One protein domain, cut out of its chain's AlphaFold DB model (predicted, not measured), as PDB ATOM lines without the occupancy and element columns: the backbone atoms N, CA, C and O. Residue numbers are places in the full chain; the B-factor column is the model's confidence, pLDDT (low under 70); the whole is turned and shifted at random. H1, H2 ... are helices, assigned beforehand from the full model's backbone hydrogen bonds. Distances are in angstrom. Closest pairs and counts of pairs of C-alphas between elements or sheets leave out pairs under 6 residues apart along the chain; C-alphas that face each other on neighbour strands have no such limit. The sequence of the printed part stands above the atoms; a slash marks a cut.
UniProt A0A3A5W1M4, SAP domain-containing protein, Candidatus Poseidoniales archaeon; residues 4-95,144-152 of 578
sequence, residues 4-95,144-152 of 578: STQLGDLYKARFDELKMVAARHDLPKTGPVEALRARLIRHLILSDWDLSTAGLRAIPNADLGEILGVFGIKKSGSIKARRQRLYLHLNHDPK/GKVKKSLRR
ATOM      1  N   SER A   4     117.004 180.505 239.918       73.69
ATOM      2  CA  SER A   4     116.883 181.576 238.921       73.69
ATOM      3  C   SER A   4     115.452 181.793 238.412       73.69
ATOM      4  O   SER A   4     115.136 182.923 238.031       73.69
ATOM      5  N   THR A   5     114.590 180.772 238.363       76.56
ATOM      6  CA  THR A   5     113.181 180.958 237.964       76.56
ATOM      7  C   THR A   5     112.383 181.556 239.116       76.56
ATOM      8  O   THR A   5     111.654 182.526 238.912       76.56
ATOM      9  N   GLN A   6     112.650 181.102 240.344       81.44
ATOM     10  CA  GLN A   6     112.086 181.676 241.569       81.44
ATOM     11  C   GLN A   6     112.453 183.160 241.755       81.44
ATOM     12  O   GLN A   6     111.593 183.963 242.122       81.44
ATOM     13  N   LEU A   7     113.695 183.560 241.440       83.44
ATOM     14  CA  LEU A   7     114.109 184.972 241.425       83.44
ATOM     15  C   LEU A   7     113.262 185.803 240.451       83.44
ATOM     16  O   LEU A   7     112.798 186.895 240.785       83.44
ATOM     17  N   GLY A   8     113.053 185.279 239.241       80.88
ATOM     18  CA  GLY A   8     112.246 185.930 238.213       80.88
ATOM     19  C   GLY A   8     110.783 186.096 238.626       80.88
ATOM     20  O   GLY A   8     110.186 187.140 238.356       80.88
ATOM     21  N   ASP A   9     110.224 185.104 239.316       83.12
ATOM     22  CA  ASP A   9     108.847 185.138 239.810       83.12
ATOM     23  C   ASP A   9     108.676 186.161 240.940       83.12
ATOM     24  O   ASP A   9     107.726 186.946 240.919       83.12
ATOM     25  N   LEU A  10     109.638 186.263 241.865       85.50
ATOM     26  CA  LEU A  10     109.615 187.257 242.947       85.50
ATOM     27  C   LEU A  10     109.660 188.709 242.435       85.50
ATOM     28  O   LEU A  10     109.012 189.594 243.007       85.50
ATOM     29  N   TYR A  11     110.367 188.976 241.334       84.50
ATOM     30  CA  TYR A  11     110.388 190.311 240.720       84.50
ATOM     31  C   TYR A  11     109.117 190.657 239.932       84.50
ATOM     32  O   TYR A  11     108.793 191.845 239.799       84.50
ATOM     33  N   LYS A  12     108.391 189.655 239.423       84.50
ATOM     34  CA  LYS A  12     107.128 189.835 238.684       84.50
ATOM     35  C   LYS A  12     105.901 189.858 239.596       84.50
ATOM     36  O   LYS A  12     104.910 190.493 239.235       84.50
ATOM     37  N   ALA A  13     105.978 189.206 240.754       84.75
ATOM     38  CA  ALA A  13     104.873 189.071 241.689       84.75
ATOM     39  C   ALA A  13     104.324 190.426 242.163       84.75
ATOM     40  O   ALA A  13     105.065 191.391 242.435       84.75
ATOM     41  N   ARG A  14     102.993 190.481 242.282       85.50
ATOM     42  CA  ARG A  14     102.269 191.620 242.859       85.50
ATOM     43  C   ARG A  14     102.473 191.664 244.373       85.50
ATOM     44  O   ARG A  14     102.847 190.680 245.002       85.50
ATOM     45  N   PHE A  15     102.219 192.820 244.984       85.69
ATOM     46  CA  PHE A  15     102.462 193.004 246.418       85.69
ATOM     47  C   PHE A  15     101.661 192.031 247.299       85.69
ATOM     48  O   PHE A  15     102.203 191.508 248.272       85.69
ATOM     49  N   ASP A  16     100.414 191.733 246.933       85.75
ATOM     50  CA  ASP A  16      99.572 190.789 247.679       85.75
ATOM     51  C   ASP A  16     100.087 189.348 247.572       85.75
ATOM     52  O   ASP A  16     100.133 188.626 248.567       85.75
ATOM     53  N   GLU A  17     100.587 188.957 246.398       86.38
ATOM     54  CA  GLU A  17     101.225 187.654 246.179       86.38
ATOM     55  C   GLU A  17     102.506 187.526 247.012       86.38
ATOM     56  O   GLU A  17     102.704 186.514 247.683       86.38
ATOM     57  N   LEU A  18     103.338 188.573 247.063       86.75
ATOM     58  CA  LEU A  18     104.537 188.606 247.908       86.75
ATOM     59  C   LEU A  18     104.193 188.472 249.397       86.75
ATOM     60  O   LEU A  18     104.888 187.762 250.119       86.75
ATOM     61  N   LYS A  19     103.100 189.088 249.866       87.12
ATOM     62  CA  LYS A  19     102.619 188.917 251.248       87.12
ATOM     63  C   LYS A  19     102.142 187.497 251.529       87.12
ATOM     64  O   LYS A  19     102.344 187.007 252.640       87.12
ATOM     65  N   MET A  20     101.512 186.840 250.556       86.25
ATOM     66  CA  MET A  20     101.113 185.434 250.670       86.25
ATOM     67  C   MET A  20     102.319 184.494 250.680       86.25
ATOM     68  O   MET A  20     102.295 183.485 251.381       86.25
ATOM     69  N   VAL A  21     103.365 184.795 249.907       86.12
ATOM     70  CA  VAL A  21     104.626 184.037 249.936       86.12
ATOM     71  C   VAL A  21     105.338 184.261 251.271       86.12
ATOM     72  O   VAL A  21     105.699 183.293 251.927       86.12
ATOM     73  N   ALA A  22     105.437 185.504 251.747       87.62
ATOM     74  CA  ALA A  22     105.998 185.808 253.064       87.62
ATOM     75  C   ALA A  22     105.232 185.112 254.202       87.62
ATOM     76  O   ALA A  22     105.857 184.568 255.101       87.62
ATOM     77  N   ALA A  23     103.895 185.045 254.126       87.44
ATOM     78  CA  ALA A  23     103.071 184.309 255.090       87.44
ATOM     79  C   ALA A  23     103.385 182.807 255.127       87.44
ATOM     80  O   ALA A  23     103.356 182.204 256.191       87.44
ATOM     81  N   ARG A  24     103.661 182.206 253.963       88.44
ATOM     82  CA  ARG A  24     103.998 180.780 253.846       88.44
ATOM     83  C   ARG A  24     105.374 180.446 254.417       88.44
ATOM     84  O   ARG A  24     105.586 179.308 254.814       88.44
ATOM     85  N   HIS A  25     106.276 181.423 254.456       84.94
ATOM     86  CA  HIS A  25     107.638 181.281 254.974       84.94
ATOM     87  C   HIS A  25     107.835 181.935 256.352       84.94
ATOM     88  O   HIS A  25     108.971 182.154 256.750       84.94
ATOM     89  N   ASP A  26     106.747 182.269 257.054       84.62
ATOM     90  CA  ASP A  26     106.748 182.905 258.383       84.62
ATOM     91  C   ASP A  26     107.594 184.195 258.481       84.62
ATOM     92  O   ASP A  26     108.209 184.518 259.493       84.62
ATOM     93  N   LEU A  27     107.630 184.969 257.390       85.81
ATOM     94  CA  LEU A  27     108.361 186.232 257.320       85.81
ATOM     95  C   LEU A  27     107.449 187.429 257.635       85.81
ATOM     96  O   LEU A  27     106.283 187.465 257.213       85.81
ATOM     97  N   PRO A  28     107.979 188.479 258.291       82.25
ATOM     98  CA  PRO A  28     107.207 189.677 258.590       82.25
ATOM     99  C   PRO A  28     106.750 190.363 257.299       82.25
ATOM    100  O   PRO A  28     107.520 190.544 256.352       82.25
ATOM    101  N   LYS A  29     105.483 190.792 257.272       82.88
ATOM    102  CA  LYS A  29     104.834 191.445 256.115       82.88
ATOM    103  C   LYS A  29     105.002 192.971 256.108       82.88
ATOM    104  O   LYS A  29     104.299 193.666 255.377       82.88
ATOM    105  N   THR A  30     105.880 193.492 256.961       76.12
ATOM    106  CA  THR A  30     106.083 194.923 257.197       76.12
ATOM    107  C   THR A  30     107.032 195.538 256.168       76.12
ATOM    108  O   THR A  30     108.035 194.922 255.781       76.12
ATOM    109  N   GLY A  31     106.718 196.769 255.756       76.81
ATOM    110  CA  GLY A  31     107.549 197.595 254.879       76.81
ATOM    111  C   GLY A  31     107.036 197.744 253.437       76.81
ATOM    112  O   GLY A  31     105.997 197.184 253.068       76.81
ATOM    113  N   PRO A  32     107.754 198.526 252.612       83.00
ATOM    114  CA  PRO A  32     107.450 198.716 251.196       83.00
ATOM    115  C   PRO A  32     107.677 197.433 250.378       83.00
ATOM    116  O   PRO A  32     108.358 196.501 250.806       83.00
ATOM    117  N   VAL A  33     107.156 197.419 249.146       84.94
ATOM    118  CA  VAL A  33     107.236 196.272 248.222       84.94
ATOM    119  C   VAL A  33     108.671 195.760 248.042       84.94
ATOM    120  O   VAL A  33     108.894 194.555 248.085       84.94
ATOM    121  N   GLU A  34     109.648 196.656 247.866       85.25
ATOM    122  CA  GLU A  34     111.043 196.256 247.625       85.25
ATOM    123  C   GLU A  34     111.734 195.714 248.885       85.25
ATOM    124  O   GLU A  34     112.524 194.783 248.771       85.25
ATOM    125  N   ALA A  35     111.390 196.200 250.083       83.50
ATOM    126  CA  ALA A  35     111.917 195.643 251.334       83.50
ATOM    127  C   ALA A  35     111.388 194.220 251.576       83.50
ATOM    128  O   ALA A  35     112.133 193.330 251.988       83.50
ATOM    129  N   LEU A  36     110.110 193.975 251.255       86.25
ATOM    130  CA  LEU A  36     109.528 192.634 251.313       86.25
ATOM    131  C   LEU A  36     110.178 191.695 250.284       86.25
ATOM    132  O   LEU A  36     110.474 190.546 250.612       86.25
ATOM    133  N   ARG A  37     110.460 192.180 249.064       88.06
ATOM    134  CA  ARG A  37     111.213 191.409 248.059       88.06
ATOM    135  C   ARG A  37     112.632 191.102 248.515       88.06
ATOM    136  O   ARG A  37     113.032 189.950 248.420       88.06
ATOM    137  N   ALA A  38     113.370 192.081 249.033       87.56
ATOM    138  CA  ALA A  38     114.732 191.874 249.520       87.56
ATOM    139  C   ALA A  38     114.774 190.813 250.634       87.56
ATOM    140  O   ALA A  38     115.627 189.928 250.619       87.56
ATOM    141  N   ARG A  39     113.791 190.830 251.545       86.88
ATOM    142  CA  ARG A  39     113.641 189.825 252.609       86.88
ATOM    143  C   ARG A  39     113.362 188.422 252.064       86.88
ATOM    144  O   ARG A  39     113.965 187.457 252.524       86.88
ATOM    145  N   LEU A  40     112.487 188.312 251.066       87.88
ATOM    146  CA  LEU A  40     112.186 187.044 250.398       87.88
ATOM    147  C   LEU A  40     113.381 186.511 249.600       87.88
ATOM    148  O   LEU A  40     113.670 185.325 249.676       87.88
ATOM    149  N   ILE A  41     114.104 187.376 248.887       88.81
ATOM    150  CA  ILE A  41     115.328 187.015 248.155       88.81
ATOM    151  C   ILE A  41     116.401 186.519 249.132       88.81
ATOM    152  O   ILE A  41     116.998 185.471 248.897       88.81
ATOM    153  N   ARG A  42     116.595 187.213 250.261       87.69
ATOM    154  CA  ARG A  42     117.506 186.780 251.329       87.69
ATOM    155  C   ARG A  42     117.162 185.381 251.844       87.69
ATOM    156  O   ARG A  42     118.055 184.565 251.980       87.69
ATOM    157  N   HIS A  43     115.888 185.099 252.113       85.69
ATOM    158  CA  HIS A  43     115.485 183.830 252.724       85.69
ATOM    159  C   HIS A  43     115.371 182.663 251.725       85.69
ATOM    160  O   HIS A  43     115.602 181.517 252.092       85.69
ATOM    161  N   LEU A  44     114.957 182.921 250.481       84.75
ATOM    162  CA  LEU A  44     114.627 181.868 249.508       84.75
ATOM    163  C   LEU A  44     115.720 181.610 248.471       84.75
ATOM    164  O   LEU A  44     115.718 180.552 247.855       84.75
ATOM    165  N   ILE A  45     116.604 182.581 248.236       84.69
ATOM    166  CA  ILE A  45     117.593 182.528 247.147       84.69
ATOM    167  C   ILE A  45     119.009 182.579 247.702       84.69
ATOM    168  O   ILE A  45     119.869 181.838 247.245       84.69
ATOM    169  N   LEU A  46     119.245 183.449 248.684       84.94
ATOM    170  CA  LEU A  46     120.538 183.618 249.344       84.94
ATOM    171  C   LEU A  46     120.518 183.019 250.759       84.94
ATOM    172  O   LEU A  46     121.065 183.616 251.682       84.94
ATOM    173  N   SER A  47     119.885 181.852 250.929       80.44
ATOM    174  CA  SER A  47     119.822 181.140 252.218       80.44
ATOM    175  C   SER A  47     121.201 180.783 252.765       80.44
ATOM    176  O   SER A  47     121.389 180.732 253.976       80.44
ATOM    177  N   ASP A  48     122.157 180.561 251.864       80.25
ATOM    178  CA  ASP A  48     123.495 180.070 252.188       80.25
ATOM    179  C   ASP A  48     124.446 181.206 252.612       80.25
ATOM    180  O   ASP A  48     125.562 180.952 253.055       80.25
ATOM    181  N   TRP A  49     124.019 182.467 252.472       81.75
ATOM    182  CA  TRP A  49     124.834 183.647 252.752       81.75
ATOM    183  C   TRP A  49     124.436 184.302 254.074       81.75
ATOM    184  O   TRP A  49     123.286 184.718 254.255       81.75
ATOM    185  N   ASP A  50     125.407 184.510 254.967       83.38
ATOM    186  CA  ASP A  50     125.183 185.349 256.143       83.38
ATOM    187  C   ASP A  50     125.203 186.840 255.765       83.38
ATOM    188  O   ASP A  50     126.245 187.489 255.684       83.38
ATOM    189  N   LEU A  51     124.013 187.395 255.535       84.06
ATOM    190  CA  LEU A  51     123.804 188.824 255.279       84.06
ATOM    191  C   LEU A  51     123.587 189.641 256.573       84.06
ATOM    192  O   LEU A  51     122.961 190.705 256.532       84.06
ATOM    193  N   SER A  52     124.037 189.142 257.730       82.19
ATOM    194  CA  SER A  52     124.149 189.929 258.965       82.19
ATOM    195  C   SER A  52     125.229 191.011 258.840       82.19
ATOM    196  O   SER A  52     126.067 190.981 257.942       82.19
ATOM    197  N   THR A  53     125.241 191.992 259.743       77.12
ATOM    198  CA  THR A  53     126.244 193.068 259.696       77.12
ATOM    199  C   THR A  53     127.673 192.568 259.909       77.12
ATOM    200  O   THR A  53     128.602 193.099 259.302       77.12
ATOM    201  N   ALA A  54     127.842 191.501 260.694       77.62
ATOM    202  CA  ALA A  54     129.108 190.794 260.842       77.62
ATOM    203  C   ALA A  54     129.440 189.959 259.592       77.62
ATOM    204  O   ALA A  54     130.551 190.057 259.070       77.62
ATOM    205  N   GLY A  55     128.464 189.216 259.060       80.44
ATOM    206  CA  GLY A  55     128.627 188.383 257.867       80.44
ATOM    207  C   GLY A  55     129.015 189.180 256.620       80.44
ATOM    208  O   GLY A  55     129.921 188.785 255.891       80.44
ATOM    209  N   LEU A  56     128.459 190.385 256.435       84.50
ATOM    210  CA  LEU A  56     128.810 191.292 255.330       84.50
ATOM    211  C   LEU A  56     130.307 191.655 255.269       84.50
ATOM    212  O   LEU A  56     130.812 191.982 254.190       84.50
ATOM    213  N   ARG A  57     131.022 191.602 256.402       82.69
ATOM    214  CA  ARG A  57     132.471 191.866 256.464       82.69
ATOM    215  C   ARG A  57     133.313 190.682 255.995       82.69
ATOM    216  O   ARG A  57     134.416 190.909 255.502       82.69
ATOM    217  N   ALA A  58     132.794 189.463 256.123       82.88
ATOM    218  CA  ALA A  58     133.469 188.225 255.735       82.88
ATOM    219  C   ALA A  58     133.278 187.875 254.247       82.88
ATOM    220  O   ALA A  58     134.049 187.101 253.694       82.88
ATOM    221  N   ILE A  59     132.279 188.466 253.578       85.12
ATOM    222  CA  ILE A  59     132.014 188.212 252.155       85.12
ATOM    223  C   ILE A  59     133.145 188.803 251.287       85.12
ATOM    224  O   ILE A  59     133.441 190.006 251.400       85.12
ATOM    225  N   PRO A  60     133.753 188.004 250.386       83.75
ATOM    226  CA  PRO A  60     134.812 188.466 249.500       83.75
ATOM    227  C   PRO A  60     134.271 189.380 248.391       83.75
ATOM    228  O   PRO A  60     133.083 189.431 248.067       83.75
ATOM    229  N   ASN A  61     135.175 190.144 247.780       84.94
ATOM    230  CA  ASN A  61     134.815 191.228 246.868       84.94
ATOM    231  C   ASN A  61     134.118 190.766 245.572       84.94
ATOM    232  O   ASN A  61     133.314 191.522 245.016       84.94
ATOM    233  N   ALA A  62     134.454 189.572 245.072       81.12
ATOM    234  CA  ALA A  62     133.852 188.997 243.869       81.12
ATOM    235  C   ALA A  62     132.361 188.704 244.107       81.12
ATOM    236  O   ALA A  62     131.498 189.284 243.440       81.12
ATOM    237  N   ASP A  63     132.070 187.948 245.163       85.06
ATOM    238  CA  ASP A  63     130.720 187.508 245.523       85.06
ATOM    239  C   ASP A  63     129.807 188.677 245.892       85.06
ATOM    240  O   ASP A  63     128.626 188.706 245.546       85.06
ATOM    241  N   LEU A  64     130.360 189.722 246.510       86.56
ATOM    242  CA  LEU A  64     129.589 190.902 246.883       86.56
ATOM    243  C   LEU A  64     129.018 191.637 245.651       86.56
ATOM    244  O   LEU A  64     127.910 192.173 245.696       86.56
ATOM    245  N   GLY A  65     129.734 191.628 244.522       85.38
ATOM    246  CA  GLY A  65     129.230 192.157 243.249       85.38
ATOM    247  C   GLY A  65     128.116 191.302 242.631       85.38
ATOM    248  O   GLY A  65     127.194 191.840 242.002       85.38
ATOM    249  N   GLU A  66     128.174 189.986 242.824       86.38
ATOM    250  CA  GLU A  66     127.153 189.043 242.363       86.38
ATOM    251  C   GLU A  66     125.874 189.155 243.191       86.38
ATOM    252  O   GLU A  66     124.797 189.341 242.617       86.38
ATOM    253  N   ILE A  67     125.999 189.197 244.521       88.81
ATOM    254  CA  ILE A  67     124.895 189.394 245.473       88.81
ATOM    255  C   ILE A  67     124.153 190.706 245.184       88.81
ATOM    256  O   ILE A  67     122.928 190.715 245.041       88.81
ATOM    257  N   LEU A  68     124.874 191.821 244.993       88.31
ATOM    258  CA  LEU A  68     124.274 193.100 244.575       88.31
ATOM    259  C   LEU A  68     123.512 192.979 243.241       88.31
ATOM    260  O   LEU A  68     122.511 193.663 243.017       88.31
ATOM    261  N   GLY A  69     123.979 192.102 242.349       85.50
ATOM    262  CA  GLY A  69     123.314 191.764 241.095       85.50
ATOM    263  C   GLY A  69     121.979 191.063 241.271       85.50
ATOM    264  O   GLY A  69     121.027 191.432 240.583       85.50
ATOM    265  N   VAL A  70     121.906 190.107 242.199       87.12
ATOM    266  CA  VAL A  70     120.678 189.370 242.536       87.12
ATOM    267  C   VAL A  70     119.605 190.327 243.062       87.12
ATOM    268  O   VAL A  70     118.452 190.250 242.636       87.12
ATOM    269  N   PHE A  71     119.989 191.298 243.897       87.31
ATOM    270  CA  PHE A  71     119.109 192.374 244.384       87.31
ATOM    271  C   PHE A  71     118.812 193.470 243.344       87.31
ATOM    272  O   PHE A  71     117.992 194.360 243.570       87.31
ATOM    273  N   GLY A  72     119.471 193.437 242.184       84.06
ATOM    274  CA  GLY A  72     119.219 194.384 241.102       84.06
ATOM    275  C   GLY A  72     119.659 195.815 241.369       84.06
ATOM    276  O   GLY A  72     119.137 196.736 240.736       84.06
ATOM    277  N   ILE A  73     120.624 195.992 242.264       88.50
ATOM    278  CA  ILE A  73     121.213 197.276 242.648       88.50
ATOM    279  C   ILE A  73     122.594 197.461 241.994       88.50
ATOM    280  O   ILE A  73     123.089 196.603 241.253       88.50
ATOM    281  N   LYS A  74     123.200 198.644 242.147       86.56
ATOM    282  CA  LYS A  74     124.461 198.985 241.465       86.56
ATOM    283  C   LYS A  74     125.603 198.070 241.943       86.56
ATOM    284  O   LYS A  74     125.877 198.017 243.137       86.56
ATOM    285  N   LYS A  75     126.291 197.397 241.005       86.75
ATOM    286  CA  LYS A  75     127.417 196.474 241.279       86.75
ATOM    287  C   LYS A  75     128.774 197.168 241.458       86.75
ATOM    288  O   LYS A  75     129.660 196.606 242.083       86.75
ATOM    289  N   SER A  76     128.959 198.362 240.894       82.62
ATOM    290  CA  SER A  76     130.253 199.056 240.882       82.62
ATOM    291  C   SER A  76     130.527 199.851 242.166       82.62
ATOM    292  O   SER A  76     129.600 200.280 242.861       82.62
ATOM    293  N   GLY A  77     131.810 200.056 242.469       84.62
ATOM    294  CA  GLY A  77     132.300 200.823 243.619       84.62
ATOM    295  C   GLY A  77     133.370 200.080 244.424       84.62
ATOM    296  O   GLY A  77     133.612 198.889 244.203       84.62
ATOM    297  N   SER A  78     133.989 200.780 245.378       87.81
ATOM    298  CA  SER A  78     134.911 200.175 246.349       87.81
ATOM    299  C   SER A  78     134.208 199.100 247.187       87.81
ATOM    300  O   SER A  78     132.980 199.107 247.310       87.81
ATOM    301  N   ILE A  79     134.973 198.175 247.776       85.94
ATOM    302  CA  ILE A  79     134.422 197.116 248.639       85.94
ATOM    303  C   ILE A  79     133.567 197.706 249.773       85.94
ATOM    304  O   ILE A  79     132.438 197.269 249.995       85.94
ATOM    305  N   LYS A  80     134.040 198.800 250.382       88.94
ATOM    306  CA  LYS A  80     133.323 199.568 251.407       88.94
ATOM    307  C   LYS A  80     132.009 200.152 250.884       88.94
ATOM    308  O   LYS A  80     130.954 199.930 251.472       88.94
ATOM    309  N   ALA A  81     132.039 200.834 249.736       88.31
ATOM    310  CA  ALA A  81     130.842 201.431 249.141       88.31
ATOM    311  C   ALA A  81     129.799 200.376 248.743       88.31
ATOM    312  O   ALA A  81     128.595 200.638 248.793       88.31
ATOM    313  N   ARG A  82     130.245 199.185 248.335       89.75
ATOM    314  CA  ARG A  82     129.366 198.064 248.013       89.75
ATOM    315  C   ARG A  82     128.743 197.432 249.267       89.75
ATOM    316  O   ARG A  82     127.542 197.171 249.251       89.75
ATOM    317  N   ARG A  83     129.509 197.255 250.354       90.25
ATOM    318  CA  ARG A  83     129.004 196.786 251.663       90.25
ATOM    319  C   ARG A  83     127.961 197.731 252.244       90.25
ATOM    320  O   ARG A  83     126.858 197.298 252.560       90.25
ATOM    321  N   GLN A  84     128.273 199.026 252.289       90.88
ATOM    322  CA  GLN A  84     127.347 200.065 252.752       90.88
ATOM    323  C   GLN A  84     126.038 200.045 251.956       90.88
ATOM    324  O   GLN A  84     124.956 200.089 252.530       90.88
ATOM    325  N   ARG A  85     126.115 199.903 250.628       90.56
ATOM    326  CA  ARG A  85     124.933 199.810 249.760       90.56
ATOM    327  C   ARG A  85     124.081 198.576 250.049       90.56
ATOM    328  O   ARG A  85     122.858 198.686 250.073       90.56
ATOM    329  N   LEU A  86     124.714 197.418 250.235       89.75
ATOM    330  CA  LEU A  86     124.013 196.175 250.552       89.75
ATOM    331  C   LEU A  86     123.339 196.266 251.927       89.75
ATOM    332  O   LEU A  86     122.160 195.946 252.043       89.75
ATOM    333  N   TYR A  87     124.044 196.797 252.929       90.62
ATOM    334  CA  TYR A  87     123.494 197.062 254.258       90.62
ATOM    335  C   TYR A  87     122.266 197.983 254.202       90.62
ATOM    336  O   TYR A  87     121.208 197.632 254.726       90.62
ATOM    337  N   LEU A  88     122.377 199.126 253.512       89.25
ATOM    338  CA  LEU A  88     121.275 200.077 253.356       89.25
ATOM    339  C   LEU A  88     120.070 199.438 252.654       89.25
ATOM    340  O   LEU A  88     118.939 199.630 253.083       89.25
ATOM    341  N   HIS A  89     120.299 198.634 251.612       88.12
ATOM    342  CA  HIS A  89     119.224 197.968 250.876       88.12
ATOM    343  C   HIS A  89     118.479 196.902 251.696       88.12
ATOM    344  O   HIS A  89     117.285 196.697 251.479       88.12
ATOM    345  N   LEU A  90     119.173 196.217 252.608       87.06
ATOM    346  CA  LEU A  90     118.593 195.151 253.425       87.06
ATOM    347  C   LEU A  90     117.846 195.684 254.651       87.06
ATOM    348  O   LEU A  90     116.825 195.109 255.032       87.06
ATOM    349  N   ASN A  91     118.356 196.755 255.264       85.62
ATOM    350  CA  ASN A  91     117.919 197.193 256.591       85.62
ATOM    351  C   ASN A  91     117.121 198.504 256.589       85.62
ATOM    352  O   ASN A  91     116.379 198.751 257.536       85.62
ATOM    353  N   HIS A  92     117.226 199.320 255.537       84.81
ATOM    354  CA  HIS A  92     116.595 200.638 255.484       84.81
ATOM    355  C   HIS A  92     115.729 200.823 254.230       84.81
ATOM    356  O   HIS A  92     115.920 200.169 253.203       84.81
ATOM    357  N   ASP A  93     114.763 201.743 254.307       80.31
ATOM    358  CA  ASP A  93     113.971 202.185 253.156       80.31
ATOM    359  C   ASP A  93     114.444 203.584 252.718       80.31
ATOM    360  O   ASP A  93     114.464 204.491 253.561       80.31
ATOM    361  N   PRO A  94     114.776 203.800 251.428       77.19
ATOM    362  CA  PRO A  94     115.172 205.109 250.902       77.19
ATOM    363  C   PRO A  94     114.127 206.215 251.101       77.19
ATOM    364  O   PRO A  94     114.473 207.386 251.009       77.19
ATOM    365  N   LYS A  95     112.853 205.877 251.349       76.00
ATOM    366  CA  LYS A  95     111.826 206.877 251.692       76.00
ATOM    367  C   LYS A  95     111.815 207.264 253.169       76.00
ATOM    368  O   LYS A  95     111.355 208.351 253.491       76.00
ATOM    369  N   GLY A 144     117.895 200.604 246.925       72.44
ATOM    370  CA  GLY A 144     116.424 200.652 246.936       72.44
ATOM    371  C   GLY A 144     115.740 200.770 245.561       72.44
ATOM    372  O   GLY A 144     114.629 200.268 245.392       72.44
ATOM    373  N   LYS A 145     116.392 201.351 244.543       73.31
ATOM    374  CA  LYS A 145     115.917 201.353 243.145       73.31
ATOM    375  C   LYS A 145     116.439 200.128 242.386       73.31
ATOM    376  O   LYS A 145     117.587 200.090 241.952       73.31
ATOM    377  N   VAL A 146     115.569 199.138 242.186       76.69
ATOM    378  CA  VAL A 146     115.876 197.900 241.449       76.69
ATOM    379  C   VAL A 146     115.831 198.130 239.930       76.69
ATOM    380  O   VAL A 146     114.899 198.752 239.408       76.69
ATOM    381  N   LYS A 147     116.802 197.582 239.187       76.00
ATOM    382  CA  LYS A 147     116.854 197.646 237.714       76.00
ATOM    383  C   LYS A 147     115.585 197.083 237.056       76.00
ATOM    384  O   LYS A 147     115.243 195.913 237.217       76.00
ATOM    385  N   LYS A 148     114.943 197.889 236.197       68.12
ATOM    386  CA  LYS A 148     113.738 197.513 235.422       68.12
ATOM    387  C   LYS A 148     113.944 196.281 234.523       68.12
ATOM    388  O   LYS A 148     112.975 195.605 234.190       68.12
ATOM    389  N   SER A 149     115.188 195.980 234.140       65.25
ATOM    390  CA  SER A 149     115.546 194.820 233.315       65.25
ATOM    391  C   SER A 149     115.267 193.479 233.997       65.25
ATOM    392  O   SER A 149     114.911 192.537 233.303       65.25
ATOM    393  N   LEU A 150     115.343 193.405 235.331       68.88
ATOM    394  CA  LEU A 150     115.042 192.183 236.097       68.88
ATOM    395  C   LEU A 150     113.551 191.826 236.100       68.88
ATOM    396  O   LEU A 150     113.175 190.713 236.447       68.88
ATOM    397  N   ARG A 151     112.690 192.758 235.668       64.88
ATOM    398  CA  ARG A 151     111.250 192.531 235.491       64.88
ATOM    399  C   ARG A 151     110.899 192.010 234.091       64.88
ATOM    400  O   ARG A 151     109.743 191.680 233.845       64.88
ATOM    401  N   ARG A 152     111.867 191.952 233.164       62.91
ATOM    402  CA  ARG A 152     111.690 191.441 231.792       62.91
ATOM    403  C   ARG A 152     112.260 190.016 231.679       62.91
ATOM    404  O   ARG A 152     113.261 189.723 232.324       62.91
TER     405      ARG A 152
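Overview. This is residues 4 to 95 and 144 to 152 of the 578 residues of the protein "SAP domain-containing protein" of Candidatus Poseidoniales archaeon (UniProt A0A3A5W1M4). Two groups of helices stand end to end, H6 and H5 with the small H4 in one and H3, H1 and H2 in the other, joined where the last part of H6 meets H3 nearly at a right angle. The small H7, printed after a cut, packs on H1. The printed part has 101 residues with seven named helices, H1 to H7 in order, and no named strand: the class is all helix. It is compact, with a radius of gyration of the C-alphas of 13.1 A and spans of 36 by 28 by 28 A.

Arrangement. H6, residues 79 to 91, touches H3, residues 33 to 44, about perpendicular at 74 degrees, with 89 to 90 alone meeting 35 to 39; the closest C-alphas are those of Leu 90 and Ala 38, 6.4 A. H5, residues 61 to 70, touches H6, Asn 61 to Ile 79 at 6.2 A, the same way at a shallow tilt of 34.9 degrees, only just short of steep. H4, residues 55 to 58, only just touches H6, with 3 pairs of C-alphas within 8 A, Leu 56 and Arg 83 closest at 6.6 A. H3 touches H1, residues 4 to 12, with 37 to 41 alone, opposite ways at a shallow 17 degrees; C-alphas 10 and 37 are closest, 6.8 A. H2, residues 15 to 24, touches H3, Phe 15 to Val 33 at 6.1 A. H7, residues 148 to 151, touches H1, Arg 151 to Tyr 11 at 5.7 A. Every O i to N i+4 pair is within hydrogen-bond range in H1, H2, H3 and H6, and 5 of 6 in H5; H4 and H7 are too short for one.

Along the chain. From first to last C-alpha, H6 measures 18.3 A and H3 16.2 A. C-alpha 4 is at (116.883, 181.576, 238.921) and C-alpha 91 at (117.919, 197.193, 256.591).

Size, cuts and confidence. C-alphas 24 and 78 are farthest apart, 37.3 A. Residues 96 to 143 are cut out, with 9.1 A between C-alphas 95 and 144. Of the links printed whole, none is long. Residues 148 to 152 have pLDDT under 70.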